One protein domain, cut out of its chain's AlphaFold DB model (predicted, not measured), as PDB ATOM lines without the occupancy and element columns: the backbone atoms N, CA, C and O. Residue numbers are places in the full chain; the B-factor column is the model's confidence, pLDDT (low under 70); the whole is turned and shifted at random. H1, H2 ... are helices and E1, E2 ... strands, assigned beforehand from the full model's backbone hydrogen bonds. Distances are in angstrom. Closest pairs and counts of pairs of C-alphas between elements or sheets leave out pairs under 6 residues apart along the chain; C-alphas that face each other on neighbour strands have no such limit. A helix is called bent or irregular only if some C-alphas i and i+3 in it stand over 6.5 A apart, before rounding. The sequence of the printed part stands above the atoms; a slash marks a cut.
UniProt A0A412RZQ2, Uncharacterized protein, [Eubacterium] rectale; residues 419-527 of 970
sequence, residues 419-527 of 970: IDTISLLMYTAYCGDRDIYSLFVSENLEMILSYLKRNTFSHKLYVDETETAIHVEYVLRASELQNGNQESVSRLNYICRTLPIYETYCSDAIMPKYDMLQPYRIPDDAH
ATOM      1  N   ILE A 419      25.125  12.060  46.458       95.50
ATOM      2  CA  ILE A 419      25.977  11.510  45.393       95.50
ATOM      3  C   ILE A 419      26.495  10.104  45.738       95.50
ATOM      4  O   ILE A 419      26.637   9.274  44.840       95.50
ATOM      5  N   ASP A 420      26.713   9.794  47.020       94.44
ATOM      6  CA  ASP A 420      27.055   8.446  47.484       94.44
ATOM      7  C   ASP A 420      25.986   7.427  47.084       94.44
ATOM      8  O   ASP A 420      26.299   6.415  46.455       94.44
ATOM      9  N   THR A 421      24.718   7.723  47.373       95.12
ATOM     10  CA  THR A 421      23.585   6.840  47.070       95.12
ATOM     11  C   THR A 421      23.384   6.683  45.570       95.12
ATOM     12  O   THR A 421      23.230   5.562  45.080       95.12
ATOM     13  N   ILE A 422      23.434   7.785  44.817       96.44
ATOM     14  CA  ILE A 422      23.284   7.754  43.356       96.44
ATOM     15  C   ILE A 422      24.420   6.962  42.706       96.44
ATOM     16  O   ILE A 422      24.165   6.069  41.895       96.44
ATOM     17  N   SER A 423      25.668   7.261  43.071       96.88
ATOM     18  CA  SER A 423      26.835   6.593  42.495       96.88
ATOM     19  C   SER A 423      26.855   5.105  42.839       96.88
ATOM     20  O   SER A 423      27.152   4.287  41.969       96.88
ATOM     21  N   LEU A 424      26.459   4.726  44.059       95.81
ATOM     22  CA  LEU A 424      26.345   3.327  44.453       95.81
ATOM     23  C   LEU A 424      25.251   2.590  43.675       95.81
ATOM     24  O   LEU A 424      25.516   1.509  43.164       95.81
ATOM     25  N   LEU A 425      24.058   3.166  43.508       95.50
ATOM     26  CA  LEU A 425      22.991   2.533  42.719       95.50
ATOM     27  C   LEU A 425      23.365   2.372  41.244       95.50
ATOM     28  O   LEU A 425      23.045   1.344  40.647       95.50
ATOM     29  N   MET A 426      24.065   3.350  40.666       96.56
ATOM     30  CA  MET A 426      24.612   3.235  39.310       96.56
ATOM     31  C   MET A 426      25.623   2.106  39.198       96.56
ATOM     32  O   MET A 426      25.557   1.316  38.259       96.56
ATOM     33  N   TYR A 427      26.526   2.000  40.170       95.62
ATOM     34  CA  TYR A 427      27.510   0.930  40.211       95.62
ATOM     35  C   TYR A 427      26.860  -0.447  40.382       95.62
ATOM     36  O   TYR A 427      27.212  -1.388  39.671       95.62
ATOM     37  N   THR A 428      25.860  -0.562  41.257       94.19
ATOM     38  CA  THR A 428      25.078  -1.789  41.442       94.19
ATOM     39  C   THR A 428      24.340  -2.169  40.158       94.19
ATOM     40  O   THR A 428      24.351  -3.339  39.773       94.19
ATOM     41  N   ALA A 429      23.751  -1.199  39.449       94.56
ATOM     42  CA  ALA A 429      23.134  -1.432  38.146       94.56
ATOM     43  C   ALA A 429      24.167  -1.888  37.103       94.56
ATOM     44  O   ALA A 429      23.923  -2.864  36.401       94.56
ATOM     45  N   TYR A 430      25.344  -1.259  37.046       94.88
ATOM     46  CA  TYR A 430      26.440  -1.672  36.163       94.88
ATOM     47  C   TYR A 430      26.891  -3.116  36.416       94.88
ATOM     48  O   TYR A 430      27.095  -3.874  35.465       94.88
ATOM     49  N   CYS A 431      27.050  -3.494  37.686       92.44
ATOM     50  CA  CYS A 431      27.521  -4.823  38.062       92.44
ATOM     51  C   CYS A 431      26.449  -5.898  37.847       92.44
ATOM     52  O   CYS A 431      26.764  -7.000  37.395       92.44
ATOM     53  N   GLY A 432      25.190  -5.589  38.167       92.12
ATOM     54  CA  GLY A 432      24.093  -6.550  38.144       92.12
ATOM     55  C   GLY A 432      23.333  -6.647  36.819       92.12
ATOM     56  O   GLY A 432      22.896  -7.737  36.458       92.12
ATOM     57  N   ASP A 433      23.163  -5.556  36.076       93.19
ATOM     58  CA  ASP A 433      22.469  -5.542  34.783       93.19
ATOM     59  C   ASP A 433      23.125  -4.536  33.828       93.19
ATOM     60  O   ASP A 433      22.692  -3.392  33.641       93.19
ATOM     61  N   ARG A 434      24.222  -4.991  33.218       91.94
ATOM     62  CA  ARG A 434      25.058  -4.159  32.354       91.94
ATOM     63  C   ARG A 434      24.311  -3.639  31.129       91.94
ATOM     64  O   ARG A 434      24.620  -2.542  30.681       91.94
ATOM     65  N   ASP A 435      23.333  -4.382  30.614       93.31
ATOM     66  CA  ASP A 435      22.576  -3.980  29.427       93.31
ATOM     67  C   ASP A 435      21.638  -2.808  29.744       93.31
ATOM     68  O   ASP A 435      21.647  -1.809  29.018       93.31
ATOM     69  N   ILE A 436      20.883  -2.876  30.852       91.88
ATOM     70  CA  ILE A 436      20.015  -1.770  31.300       91.88
ATOM     71  C   ILE A 436      20.849  -0.533  31.627       91.88
ATOM     72  O   ILE A 436      20.519   0.573  31.189       91.88
ATOM     73  N   TYR A 437      21.941  -0.717  32.369       96.31
ATOM     74  CA  TYR A 437      22.854   0.369  32.702       96.31
ATOM     75  C   TYR A 437      23.437   1.018  31.436       96.31
ATOM     76  O   TYR A 437      23.371   2.238  31.280       96.31
ATOM     77  N   SER A 438      23.975   0.222  30.505       95.50
ATOM     78  CA  SER A 438      24.600   0.737  29.282       95.50
ATOM     79  C   SER A 438      23.597   1.447  28.377       95.50
ATOM     80  O   SER A 438      23.936   2.495  27.827       95.50
ATOM     81  N   LEU A 439      22.368   0.933  28.263       95.81
ATOM     82  CA  LEU A 439      21.295   1.604  27.531       95.81
ATOM     83  C   LEU A 439      20.996   2.975  28.150       95.81
ATOM     84  O   LEU A 439      21.073   3.984  27.451       95.81
ATOM     85  N   PHE A 440      20.751   3.025  29.462       96.44
ATOM     86  CA  PHE A 440      20.450   4.271  30.164       96.44
ATOM     87  C   PHE A 440      21.571   5.304  30.016       96.44
ATOM     88  O   PHE A 440      21.299   6.450  29.660       96.44
ATOM     89  N   VAL A 441      22.828   4.908  30.235       97.00
ATOM     90  CA  VAL A 441      23.979   5.812  30.099       97.00
ATOM     91  C   VAL A 441      24.113   6.320  28.669       97.00
ATOM     92  O   VAL A 441      24.317   7.515  28.480       97.00
ATOM     93  N   SER A 442      23.948   5.458  27.661       95.00
ATOM     94  CA  SER A 442      24.044   5.874  26.255       95.00
ATOM     95  C   SER A 442      22.984   6.908  25.858       95.00
ATOM     96  O   SER A 442      23.263   7.789  25.050       95.00
ATOM     97  N   GLU A 443      21.795   6.845  26.463       96.31
ATOM     98  CA  GLU A 443      20.695   7.782  26.211       96.31
ATOM     99  C   GLU A 443      20.800   9.076  27.040       96.31
ATOM    100  O   GLU A 443      20.184  10.077  26.683       96.31
ATOM    101  N   ASN A 444      21.567   9.071  28.140       96.50
ATOM    102  CA  ASN A 444      21.532  10.124  29.164       96.50
ATOM    103  C   ASN A 444      22.915  10.664  29.578       96.50
ATOM    104  O   ASN A 444      23.017  11.366  30.588       96.50
ATOM    105  N   LEU A 445      23.981  10.363  28.830       95.50
ATOM    106  CA  LEU A 445      25.362  10.678  29.221       95.50
ATOM    107  C   LEU A 445      25.565  12.163  29.565       95.50
ATOM    108  O   LEU A 445      26.104  12.466  30.625       95.50
ATOM    109  N   GLU A 446      25.089  13.091  28.731       93.81
ATOM    110  CA  GLU A 446      25.240  14.539  28.966       93.81
ATOM    111  C   GLU A 446      24.588  15.000  30.279       93.81
ATOM    112  O   GLU A 446      25.160  15.801  31.026       93.81
ATOM    113  N   MET A 447      23.415  14.449  30.608       94.19
ATOM    114  CA  MET A 447      22.727  14.724  31.870       94.19
ATOM    115  C   MET A 447      23.525  14.180  33.063       94.19
ATOM    116  O   MET A 447      23.655  14.869  34.076       94.19
ATOM    117  N   ILE A 448      24.084  12.970  32.949       96.69
ATOM    118  CA  ILE A 448      24.908  12.353  34.003       96.69
ATOM    119  C   ILE A 448      26.191  13.160  34.226       96.69
ATOM    120  O   ILE A 448      26.527  13.466  35.368       96.69
ATOM    121  N   LEU A 449      26.882  13.556  33.152       96.00
ATOM    122  CA  LEU A 449      28.088  14.383  33.239       96.00
ATOM    123  C   LEU A 449      27.783  15.741  33.885       96.00
ATOM    124  O   LEU A 449      28.522  16.191  34.759       96.00
ATOM    125  N   SER A 450      26.659  16.362  33.522       93.12
ATOM    126  CA  SER A 450      26.214  17.622  34.129       93.12
ATOM    127  C   SER A 450      25.924  17.477  35.624       93.12
ATOM    128  O   SER A 450      26.310  18.340  36.415       93.12
ATOM    129  N   TYR A 451      25.272  16.383  36.030       95.25
ATOM    130  CA  TYR A 451      25.021  16.073  37.439       95.25
ATOM    131  C   TYR A 451      26.328  15.870  38.215       95.25
ATOM    132  O   TYR A 451      26.512  16.494  39.264       95.25
ATOM    133  N   LEU A 452      27.240  15.045  37.688       97.00
ATOM    134  CA  LEU A 452      28.531  14.763  38.313       97.00
ATOM    135  C   LEU A 452      29.346  16.043  38.469       97.00
ATOM    136  O   LEU A 452      29.720  16.361  39.588       97.00
ATOM    137  N   LYS A 453      29.507  16.835  37.400       95.44
ATOM    138  CA  LYS A 453      30.211  18.130  37.428       95.44
ATOM    139  C   LYS A 453      29.753  19.013  38.596       95.44
ATOM    140  O   LYS A 453      30.587  19.574  39.304       95.44
ATOM    141  N   ARG A 454      28.437  19.139  38.801       93.00
ATOM    142  CA  ARG A 454      27.855  19.984  39.859       93.00
ATOM    143  C   ARG A 454      28.075  19.403  41.254       93.00
ATOM    144  O   ARG A 454      28.469  20.128  42.162       93.00
ATOM    145  N   ASN A 455      27.847  18.103  41.420       93.50
ATOM    146  CA  ASN A 455      27.904  17.441  42.726       93.50
ATOM    147  C   ASN A 455      29.328  17.066  43.163       93.50
ATOM    148  O   ASN A 455      29.550  16.778  44.334       93.50
ATOM    149  N   THR A 456      30.304  17.125  42.253       94.69
ATOM    150  CA  THR A 456      31.737  17.050  42.565       94.69
ATOM    151  C   THR A 456      32.397  18.428  42.681       94.69
ATOM    152  O   THR A 456      33.620  18.506  42.777       94.69
ATOM    153  N   PHE A 457      31.621  19.521  42.671       93.00
ATOM    154  CA  PHE A 457      32.122  20.901  42.729       93.00
ATOM    155  C   PHE A 457      33.211  21.191  41.684       93.00
ATOM    156  O   PHE A 457      34.272  21.740  41.984       93.00
ATOM    157  N   SER A 458      32.967  20.755  40.451       95.50
ATOM    158  CA  SER A 458      33.903  20.847  39.330       95.50
ATOM    159  C   SER A 458      33.438  21.902  38.331       95.50
ATOM    160  O   SER A 458      32.236  22.152  38.189       95.50
ATOM    161  N   HIS A 459      34.369  22.535  37.613       94.44
ATOM    162  CA  HIS A 459      34.021  23.492  36.554       94.44
ATOM    163  C   HIS A 459      33.993  22.850  35.172       94.44
ATOM    164  O   HIS A 459      33.343  23.379  34.269       94.44
ATOM    165  N   LYS A 460      34.632  21.690  35.001       94.75
ATOM    166  CA  LYS A 460      34.623  20.954  33.739       94.75
ATOM    167  C   LYS A 460      34.685  19.452  33.989       94.75
ATOM    168  O   LYS A 460      35.392  18.990  34.879       94.75
ATOM    169  N   LEU A 461      33.929  18.703  33.196       96.50
ATOM    170  CA  LEU A 461      33.951  17.247  33.157       96.50
ATOM    171  C   LEU A 461      33.747  16.833  31.703       96.50
ATOM    172  O   LEU A 461      32.758  17.244  31.096       96.50
ATOM    173  N   TYR A 462      34.684  16.087  31.130       95.12
ATOM    174  CA  TYR A 462      34.629  15.717  29.717       95.12
ATOM    175  C   TYR A 462      35.309  14.379  29.448       95.12
ATOM    176  O   TYR A 462      36.192  13.952  30.188       95.12
ATOM    177  N   VAL A 463      34.882  13.730  28.373       95.56
ATOM    178  CA  VAL A 463      35.494  12.508  27.846       95.56
ATOM    179  C   VAL A 463      36.543  12.907  26.815       95.56
ATOM    180  O   VAL A 463      36.330  13.856  26.056       95.56
ATOM    181  N   ASP A 464      37.683  12.229  26.820       91.75
ATOM    182  CA  ASP A 464      38.762  12.489  25.874       91.75
ATOM    183  C   ASP A 464      38.396  12.074  24.435       91.75
ATOM    184  O   ASP A 464      37.418  11.370  24.190       91.75
ATOM    185  N   GLU A 465      39.199  12.497  23.455       88.94
ATOM    186  CA  GLU A 465      38.939  12.202  22.036       88.94
ATOM    187  C   GLU A 465      38.983  10.701  21.709       88.94
ATOM    188  O   GLU A 465      38.409  10.277  20.706       88.94
ATOM    189  N   THR A 466      39.682   9.898  22.520       88.88
ATOM    190  CA  THR A 466      39.770   8.445  22.321       88.88
ATOM    191  C   THR A 466      38.593   7.681  22.926       88.88
ATOM    192  O   THR A 466      38.475   6.481  22.683       88.88
ATOM    193  N   GLU A 467      37.727   8.358  23.687       88.81
ATOM    194  CA  GLU A 467      36.631   7.779  24.470       88.81
ATOM    195  C   GLU A 467      37.082   6.731  25.505       88.81
ATOM    196  O   GLU A 467      36.281   5.926  25.987       88.81
ATOM    197  N   THR A 468      38.364   6.741  25.883       93.44
ATOM    198  CA  THR A 468      38.933   5.797  26.861       93.44
ATOM    199  C   THR A 468      39.176   6.430  28.225       93.44
ATOM    200  O   THR A 468      39.279   5.700  29.219       93.44
ATOM    201  N   ALA A 469      39.218   7.762  28.305       96.69
ATOM    202  CA  ALA A 469      39.474   8.500  29.531       96.69
ATOM    203  C   ALA A 469      38.420   9.579  29.802       96.69
ATOM    204  O   ALA A 469      37.859  10.193  28.893       96.69
ATOM    205  N   ILE A 470      38.177   9.836  31.087       98.12
ATOM    206  CA  ILE A 470      37.334  10.939  31.555       98.12
ATOM    207  C   ILE A 470      38.155  11.882  32.432       98.12
ATOM    208  O   ILE A 470      38.902  11.442  33.304       98.12
ATOM    209  N   HIS A 471      38.005  13.182  32.196       98.06
ATOM    210  CA  HIS A 471      38.758  14.250  32.840       98.06
ATOM    211  C   HIS A 471      37.831  15.149  33.647       98.06
ATOM    212  O   HIS A 471      36.855  15.675  33.106       98.06
ATOM    213  N   VAL A 472      38.164  15.361  34.919       98.12
ATOM    214  CA  VAL A 472      37.512  16.338  35.792       98.12
ATOM    215  C   VAL A 472      38.472  17.469  36.134       98.12
ATOM    216  O   VAL A 472      39.582  17.236  36.598       98.12
ATOM    217  N   GLU A 473      38.026  18.704  35.946       97.25
ATOM    218  CA  GLU A 473      38.775  19.888  36.351       97.25
ATOM    219  C   GLU A 473      37.989  20.659  37.419       97.25
ATOM    220  O   GLU A 473      36.765  20.826  37.318       97.25
ATOM    221  N   TYR A 474      38.684  21.133  38.452       96.00
ATOM    222  CA  TYR A 474      38.078  21.889  39.551       96.00
ATOM    223  C   TYR A 474      38.976  23.035  40.027       96.00
ATOM    224  O   TYR A 474      40.150  23.108  39.675       96.00
ATOM    225  N   VAL A 475      38.419  23.954  40.816       94.31
ATOM    226  CA  VAL A 475      39.178  25.050  41.436       94.31
ATOM    227  C   VAL A 475      39.646  24.601  42.818       94.31
ATOM    228  O   VAL A 475      38.822  24.175  43.626       94.31
ATOM    229  N   LEU A 476      40.947  24.710  43.092       91.81
ATOM    230  CA  LEU A 476      41.545  24.397  44.392       91.81
ATOM    231  C   LEU A 476      42.146  25.663  45.007       91.81
ATOM    232  O   LEU A 476      42.877  26.405  44.346       91.81
ATOM    233  N   ARG A 477      41.839  25.900  46.283       89.31
ATOM    234  CA  ARG A 477      42.430  26.987  47.066       89.31
ATOM    235  C   ARG A 477      43.902  26.690  47.354       89.31
ATOM    236  O   ARG A 477      44.262  25.545  47.614       89.31
ATOM    237  N   ALA A 478      44.750  27.710  47.364       83.69
ATOM    238  CA  ALA A 478      46.113  27.592  47.872       83.69
ATOM    239  C   ALA A 478      46.147  27.169  49.347       83.69
ATOM    240  O   ALA A 478      47.007  26.375  49.731       83.69
ATOM    241  N   SER A 479      45.185  27.620  50.156       82.19
ATOM    242  CA  SER A 479      45.031  27.162  51.546       82.19
ATOM    243  C   SER A 479      44.732  25.656  51.670       82.19
ATOM    244  O   SER A 479      45.017  25.051  52.703       82.19
ATOM    245  N   GLU A 480      44.230  25.014  50.609       84.75
ATOM    246  CA  GLU A 480      43.831  23.599  50.575       84.75
ATOM    247  C   GLU A 480      44.829  22.705  49.808       84.75
ATOM    248  O   GLU A 480      44.540  21.532  49.570       84.75
ATOM    249  N   LEU A 481      46.021  23.203  49.448       81.12
ATOM    250  CA  LEU A 481      47.010  22.460  48.642       81.12
ATOM    251  C   LEU A 481      47.353  21.076  49.208       81.12
ATOM    252  O   LEU A 481      47.466  20.111  48.453       81.12
ATOM    253  N   GLN A 482      47.465  20.953  50.534       82.38
ATOM    254  CA  GLN A 482      47.761  19.673  51.196       82.38
ATOM    255  C   GLN A 482      46.653  18.626  50.995       82.38
ATOM    256  O   GLN A 482      46.915  17.424  51.059       82.38
ATOM    257  N   ASN A 483      45.427  19.069  50.706       86.00
ATOM    258  CA  ASN A 483      44.269  18.210  50.487       86.00
ATOM    259  C   ASN A 483      44.057  17.864  49.005       86.00
ATOM    260  O   ASN A 483      43.181  17.053  48.708       86.00
ATOM    261  N   GLY A 484      44.860  18.405  48.075       88.12
ATOM    262  CA  GLY A 484      44.682  18.209  46.628       88.12
ATOM    263  C   GLY A 484      44.581  16.735  46.216       88.12
ATOM    264  O   GLY A 484      43.703  16.360  45.442       88.12
ATOM    265  N   ASN A 485      45.394  15.858  46.818       91.88
ATOM    266  CA  ASN A 485      45.295  14.414  46.594       91.88
ATOM    267  C   ASN A 485      43.926  13.841  47.004       91.88
ATOM    268  O   ASN A 485      43.340  13.057  46.258       91.88
ATOM    269  N   GLN A 486      43.434  14.195  48.193       92.69
ATOM    270  CA  GLN A 486      42.167  13.686  48.723       92.69
ATOM    271  C   GLN A 486      40.978  14.220  47.917       92.69
ATOM    272  O   GLN A 486      40.096  13.443  47.546       92.69
ATOM    273  N   GLU A 487      40.990  15.514  47.605       93.25
ATOM    274  CA  GLU A 487      39.983  16.186  46.786       93.25
ATOM    275  C   GLU A 487      39.882  15.553  45.393       93.25
ATOM    276  O   GLU A 487      38.782  15.230  44.933       93.25
ATOM    277  N   SER A 488      41.016  15.295  44.745       95.69
ATOM    278  CA  SER A 488      41.062  14.614  43.451       95.69
ATOM    279  C   SER A 488      40.535  13.183  43.521       95.69
ATOM    280  O   SER A 488      39.602  12.832  42.799       95.69
ATOM    281  N   VAL A 489      41.063  12.355  44.430       95.81
ATOM    282  CA  VAL A 489      40.656  10.943  44.562       95.81
ATOM    283  C   VAL A 489      39.166  10.812  44.894       95.81
ATOM    284  O   VAL A 489      38.497   9.934  44.352       95.81
ATOM    285  N   SER A 490      38.624  11.694  45.739       95.31
ATOM    286  CA  SER A 490      37.194  11.731  46.072       95.31
ATOM    287  C   SER A 490      36.321  11.921  44.823       95.31
ATOM    288  O   SER A 490      35.412  11.129  44.569       95.31
ATOM    289  N   ARG A 491      36.656  12.902  43.971       97.19
ATOM    290  CA  ARG A 491      35.932  13.160  42.712       97.19
ATOM    291  C   ARG A 491      36.023  11.977  41.756       97.19
ATOM    292  O   ARG A 491      35.001  11.545  41.224       97.19
ATOM    293  N   LEU A 492      37.225  11.427  41.574       98.00
ATOM    294  CA  LEU A 492      37.438  10.274  40.698       98.00
ATOM    295  C   LEU A 492      36.669   9.040  41.180       98.00
ATOM    296  O   LEU A 492      36.118   8.322  40.349       98.00
ATOM    297  N   ASN A 493      36.556   8.821  42.494       97.19
ATOM    298  CA  ASN A 493      35.735   7.743  43.045       97.19
ATOM    299  C   ASN A 493      34.256   7.913  42.675       97.19
ATOM    300  O   ASN A 493      33.672   6.969  42.152       97.19
ATOM    301  N   TYR A 494      33.655   9.091  42.872       97.75
ATOM    302  CA  TYR A 494      32.244   9.309  42.512       97.75
ATOM    303  C   TYR A 494      31.990   9.190  41.010       97.75
ATOM    304  O   TYR A 494      31.011   8.563  40.591       97.75
ATOM    305  N   ILE A 495      32.884   9.753  40.195       98.38
ATOM    306  CA  ILE A 495      32.792   9.678  38.736       98.38
ATOM    307  C   ILE A 495      32.932   8.225  38.278       98.38
ATOM    308  O   ILE A 495      32.096   7.752  37.516       98.38
ATOM    309  N   CYS A 496      33.932   7.489  38.767       97.62
ATOM    310  CA  CYS A 496      34.141   6.090  38.402       97.62
ATOM    311  C   CYS A 496      33.038   5.172  38.920       97.62
ATOM    312  O   CYS A 496      32.658   4.246  38.213       97.62
ATOM    313  N   ARG A 497      32.502   5.406  40.118       96.69
ATOM    314  CA  ARG A 497      31.409   4.593  40.668       96.69
ATOM    315  C   ARG A 497      30.120   4.810  39.867       96.69
ATOM    316  O   ARG A 497      29.412   3.855  39.580       96.69
ATOM    317  N   THR A 498      29.876   6.036  39.402       97.62
ATOM    318  CA  THR A 498      28.724   6.368  38.544       97.62
ATOM    319  C   THR A 498      28.910   5.912  37.095       97.62
ATOM    320  O   THR A 498      27.960   5.448  36.476       97.62
ATOM    321  N   LEU A 499      30.120   6.053  36.548       97.06
ATOM    322  CA  LEU A 499      30.473   5.749  35.161       97.06
ATOM    323  C   LEU A 499      31.690   4.807  35.071       97.06
ATOM    324  O   LEU A 499      32.716   5.234  34.541       97.06
ATOM    325  N   PRO A 500      31.623   3.532  35.518       94.88
ATOM    326  CA  PRO A 500      32.743   2.563  35.518       94.88
ATOM    327  C   PRO A 500      33.123   2.021  34.117       94.88
ATOM    328  O   PRO A 500      33.534   0.867  33.943       94.88
ATOM    329  N   ILE A 501      32.950   2.837  33.078       93.75
ATOM    330  CA  ILE A 501      33.081   2.454  31.666       93.75
ATOM    331  C   ILE A 501      34.393   2.910  31.022       93.75
ATOM    332  O   ILE A 501      34.748   2.364  29.981       93.75
ATOM    333  N   TYR A 502      35.126   3.833  31.649       95.69
ATOM    334  CA  TYR A 502      36.404   4.343  31.147       95.69
ATOM    335  C   TYR A 502      37.581   3.513  31.667       95.69
ATOM    336  O   TYR A 502      37.494   2.868  32.715       95.69
ATOM    337  N   GLU A 503      38.691   3.513  30.933       95.06
ATOM    338  CA  GLU A 503      39.923   2.836  31.345       95.06
ATOM    339  C   GLU A 503      40.701   3.670  32.366       95.06
ATOM    340  O   GLU A 503      41.242   3.114  33.329       95.06
ATOM    341  N   THR A 504      40.712   4.993  32.182       97.06
ATOM    342  CA  THR A 504      41.468   5.941  33.010       97.06
ATOM    343  C   THR A 504      40.595   7.116  33.447       97.06
ATOM    344  O   THR A 504      39.781   7.632  32.683       97.06
ATOM    345  N   TYR A 505      40.776   7.540  34.695       98.19
ATOM    346  CA  TYR A 505      40.077   8.663  35.310       98.19
ATOM    347  C   TYR A 505      41.110   9.704  35.719       98.19
ATOM    348  O   TYR A 505      42.030   9.401  36.486       98.19
ATOM    349  N   CYS A 506      40.953  10.911  35.192       97.88
ATOM    350  CA  CYS A 506      41.933  11.976  35.301       97.88
ATOM    351  C   CYS A 506      41.349  13.164  36.062       97.88
ATOM    352  O   CYS A 506      40.199  13.539  35.829       97.88
ATOM    353  N   SER A 507      42.131  13.765  36.954       97.56
ATOM    354  CA  SER A 507      41.754  15.004  37.634       97.56
ATOM    355  C   SER A 507      42.844  16.046  37.518       97.56
ATOM    356  O   SER A 507      44.010  15.719  37.724       97.56
ATOM    357  N   ASP A 508      42.438  17.296  37.329       95.88
ATOM    358  CA  ASP A 508      43.312  18.463  37.342       95.88
ATOM    359  C   ASP A 508      42.685  19.575  38.191       95.88
ATOM    360  O   ASP A 508      41.461  19.740  38.233       95.88
ATOM    361  N   ALA A 509      43.521  20.361  38.865       94.25
ATOM    362  CA  ALA A 509      43.067  21.508  39.640       94.25
ATOM    363  C   ALA A 509      43.618  22.820  39.076       94.25
ATOM    364  O   ALA A 509      44.797  22.940  38.749       94.25
ATOM    365  N   ILE A 510      42.764  23.839  39.014       92.56
ATOM    366  CA  ILE A 510      43.168  25.221  38.771       92.56
ATOM    367  C   ILE A 510      43.436  25.864  40.124       92.56
ATOM    368  O   ILE A 510      42.539  25.979  40.958       92.56
ATOM    369  N   MET A 511      44.671  26.314  40.307       89.44
ATOM    370  CA  MET A 511      45.153  26.936  41.537       89.44
ATOM    371  C   MET A 511      45.549  28.395  41.272       89.44
ATOM    372  O   MET A 511      45.946  28.729  40.142       89.44
ATOM    373  N   PRO A 512      45.477  29.279  42.281       89.12
ATOM    374  CA  PRO A 512      46.031  30.620  42.162       89.12
ATOM    375  C   PRO A 512      47.546  30.540  41.939       89.12
ATOM    376  O   PRO A 512      48.244  29.712  42.529       89.12
ATOM    377  N   LYS A 513      48.071  31.404  41.065       88.31
ATOM    378  CA  LYS A 513      49.514  31.487  40.797       88.31
ATOM    379  C   LYS A 513      50.091  32.695  41.512       88.31
ATOM    380  O   LYS A 513      49.765  33.821  41.146       88.31
ATOM    381  N   TYR A 514      50.977  32.457  42.471       85.88
ATOM    382  CA  TYR A 514      51.725  33.516  43.142       85.88
ATOM    383  C   TYR A 514      53.085  33.711  42.474       85.88
ATOM    384  O   TYR A 514      53.863  32.763  42.358       85.88
ATOM    385  N   ASP A 515      53.393  34.939  42.069       84.75
ATOM    386  CA  ASP A 515      54.648  35.300  41.405       84.75
ATOM    387  C   ASP A 515      55.848  35.033  42.318       84.75
ATOM    388  O   ASP A 515      56.859  34.490  41.875       84.75
ATOM    389  N   MET A 516      55.693  35.293  43.622       76.25
ATOM    390  CA  MET A 516      56.712  34.983  44.631       76.25
ATOM    391  C   MET A 516      57.026  33.481  44.738       76.25
ATOM    392  O   MET A 516      58.087  33.119  45.243       76.25
ATOM    393  N   LEU A 517      56.116  32.609  44.279       77.62
ATOM    394  CA  LEU A 517      56.276  31.158  44.350       77.62
ATOM    395  C   LEU A 517      56.731  30.512  43.030       77.62
ATOM    396  O   LEU A 517      57.125  29.348  43.044       77.62
ATOM    397  N   GLN A 518      56.733  31.247  41.909       76.56
ATOM    398  CA  GLN A 518      57.178  30.753  40.592       76.56
ATOM    399  C   GLN A 518      58.557  30.063  40.598       76.56
ATOM    400  O   GLN A 518      58.718  29.073  39.883       76.56
ATOM    401  N   PRO A 519      59.557  30.519  41.384       73.25
ATOM    402  CA  PRO A 519      60.871  29.875  41.414       73.25
ATOM    403  C   PRO A 519      60.897  28.489  42.082       73.25
ATOM    404  O   PRO A 519      61.926  27.808  42.019       73.25
ATOM    405  N   TYR A 520      59.817  28.068  42.751       73.62
ATOM    406  CA  TYR A 520      59.752  26.800  43.480       73.62
ATOM    407  C   TYR A 520      58.987  25.736  42.699       73.62
ATOM    408  O   TYR A 520      57.920  25.977  42.137       73.62
ATOM    409  N   ARG A 521      59.491  24.499  42.737       71.56
ATOM    410  CA  ARG A 521      58.758  23.334  42.236       71.56
ATOM    411  C   ARG A 521      57.824  22.812  43.322       71.56
ATOM    412  O   ARG A 521      58.221  21.983  44.137       71.56
ATOM    413  N   ILE A 522      56.593  23.304  43.320       73.44
ATOM    414  CA  ILE A 522      55.527  22.799  44.188       73.44
ATOM    415  C   ILE A 522      54.950  21.535  43.528       73.44
ATOM    416  O   ILE A 522      54.538  21.612  42.367       73.44
ATOM    417  N   PRO A 523      54.980  20.360  44.189       72.62
ATOM    418  CA  PRO A 523      54.326  19.162  43.673       72.62
ATOM    419  C   PRO A 523      52.834  19.418  43.459       72.62
ATOM    420  O   PRO A 523      52.152  19.904  44.359       72.62
ATOM    421  N   ASP A 524      52.337  19.084  42.271       80.12
ATOM    422  CA  ASP A 524      50.906  19.098  41.993       80.12
ATOM    423  C   ASP A 524      50.313  17.739  42.371       80.12
ATOM    424  O   ASP A 524      50.251  16.810  41.566       80.12
ATOM    425  N   ASP A 525      49.920  17.616  43.638       84.81
ATOM    426  CA  ASP A 525      49.277  16.406  44.152       84.81
ATOM    427  C   ASP A 525      47.813  16.269  43.700       84.81
ATOM    428  O   ASP A 525      47.220  15.198  43.888       84.81
ATOM    429  N   ALA A 526      47.235  17.323  43.106       89.06
ATOM    430  CA  ALA A 526      45.877  17.329  42.576       89.06
ATOM    431  C   ALA A 526      45.800  16.702  41.177       89.06
ATOM    432  O   ALA A 526      44.776  16.097  40.845       89.06
ATOM    433  N   HIS A 527      46.876  16.763  40.388       93.94
ATOM    434  CA  HIS A 527      46.960  15.992  39.153       93.94
ATOM    435  C   HIS A 527      46.967  14.483  39.452       93.94
ATOM    436  O   HIS A 527      47.842  13.969  40.160       93.94
TER     437      HIS A 527
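This is residues 419 to 527 of the 970 residues of an uncharacterized protein of [Eubacterium] rectale (UniProt A0A412RZQ2). A small three-stranded sheet, E1, E2 and E3, has helix H3 and arm H2b over one of its faces, with no named helix over the other. H1 and arm H2a of the bent helix H2 make one end of the long axis, and a loop of residues 515 to 521 sticks out at the other. The printed part has 109 residues with three named helices and three named strands, in the order H1, H2, E1, E2, H3, E3; the class is mixed, helices and strands. The sheet has the order E1, E2, E3 and is mixed, E1 and E2 antiparallel, E2 and E3 parallel. The whole is only just compact, close to loose, with a radius of gyration of the C-alphas of 15.7 A, and elongated, with spans of 54 by 29 by 20 A.

Inner strand E2, residues 469 to 475, forms an antiparallel hairpin with edge strand E1, residues 460 to 463, with N 471 and O 462 at 2.8 A. On its other side E2 is parallel to edge strand E3, residues 504 to 510, at 20 degrees, with N 506 and O 470 at 2.8 A. H3, residues 478 to 498, is on the sheet at a height of 8.4 A, over E2 and E3; the closest C-alphas of H3 and E3 are those of Ser 488 and Ser 507, 5.9 A apart. E2, H3 and E3 make a strand-helix-strand unit, two parallel neighbour strands with a helix between, whose crossover is right-handed. H3 is irregular, with C-alphas 479 and 482 8.0 A apart, and has a kink of 60 degrees near residue 485. H2, residues 434 to 455, was assigned as one helix by its hydrogen bonds but is bent: C-alphas 443 and 446 are 8.6 A apart, and its arms H2a, residues 434 to 443, and H2b, residues 446 to 455, are about perpendicular at 88 degrees. H2b lies over E1 on the same face as H3, which gives two layers, helices on one face of a sheet; the closest C-alphas of H2b and E1 are those of Lys 453 and Leu 461, 5.7 A apart. H1, residues 419 to 432, touches H3, which touches it with residues 494 to 498 alone; the closest C-alphas of H1 and H3 are those of Ser 423 and Thr 498, 4.4 A apart. With residues 426 to 430 alone, H1 touches H2a at a steep tilt of 54 degrees, opposite ways; the closest C-alphas are those of Tyr 430 and Tyr 437, 5.4 A apart. Every O i to N i+4 pair is within hydrogen-bond range in H1, H2a and H2b, and 13 of 17 are in H3.

E2 is 20.4 A long, E3 20.2 A and E1 10.3 A. H3 is 29.0 A from first to last C-alpha, H1 19.6 A, H2b 14.3 A and H2a 14.1 A. H1 begins at C-alpha 419, (25.977, 11.510, 45.393), and E3 ends at C-alpha 510, (43.168, 25.221, 38.771).

The two C-alphas farthest apart, those of Asp 435 and Met 516, are 54.0 A apart. The printed part has no cut, and the five links between its named elements are tight. Residues 511 to 527 hold no named element. The mean pLDDT of the printed part is 92.2, and no printed residue is under 70.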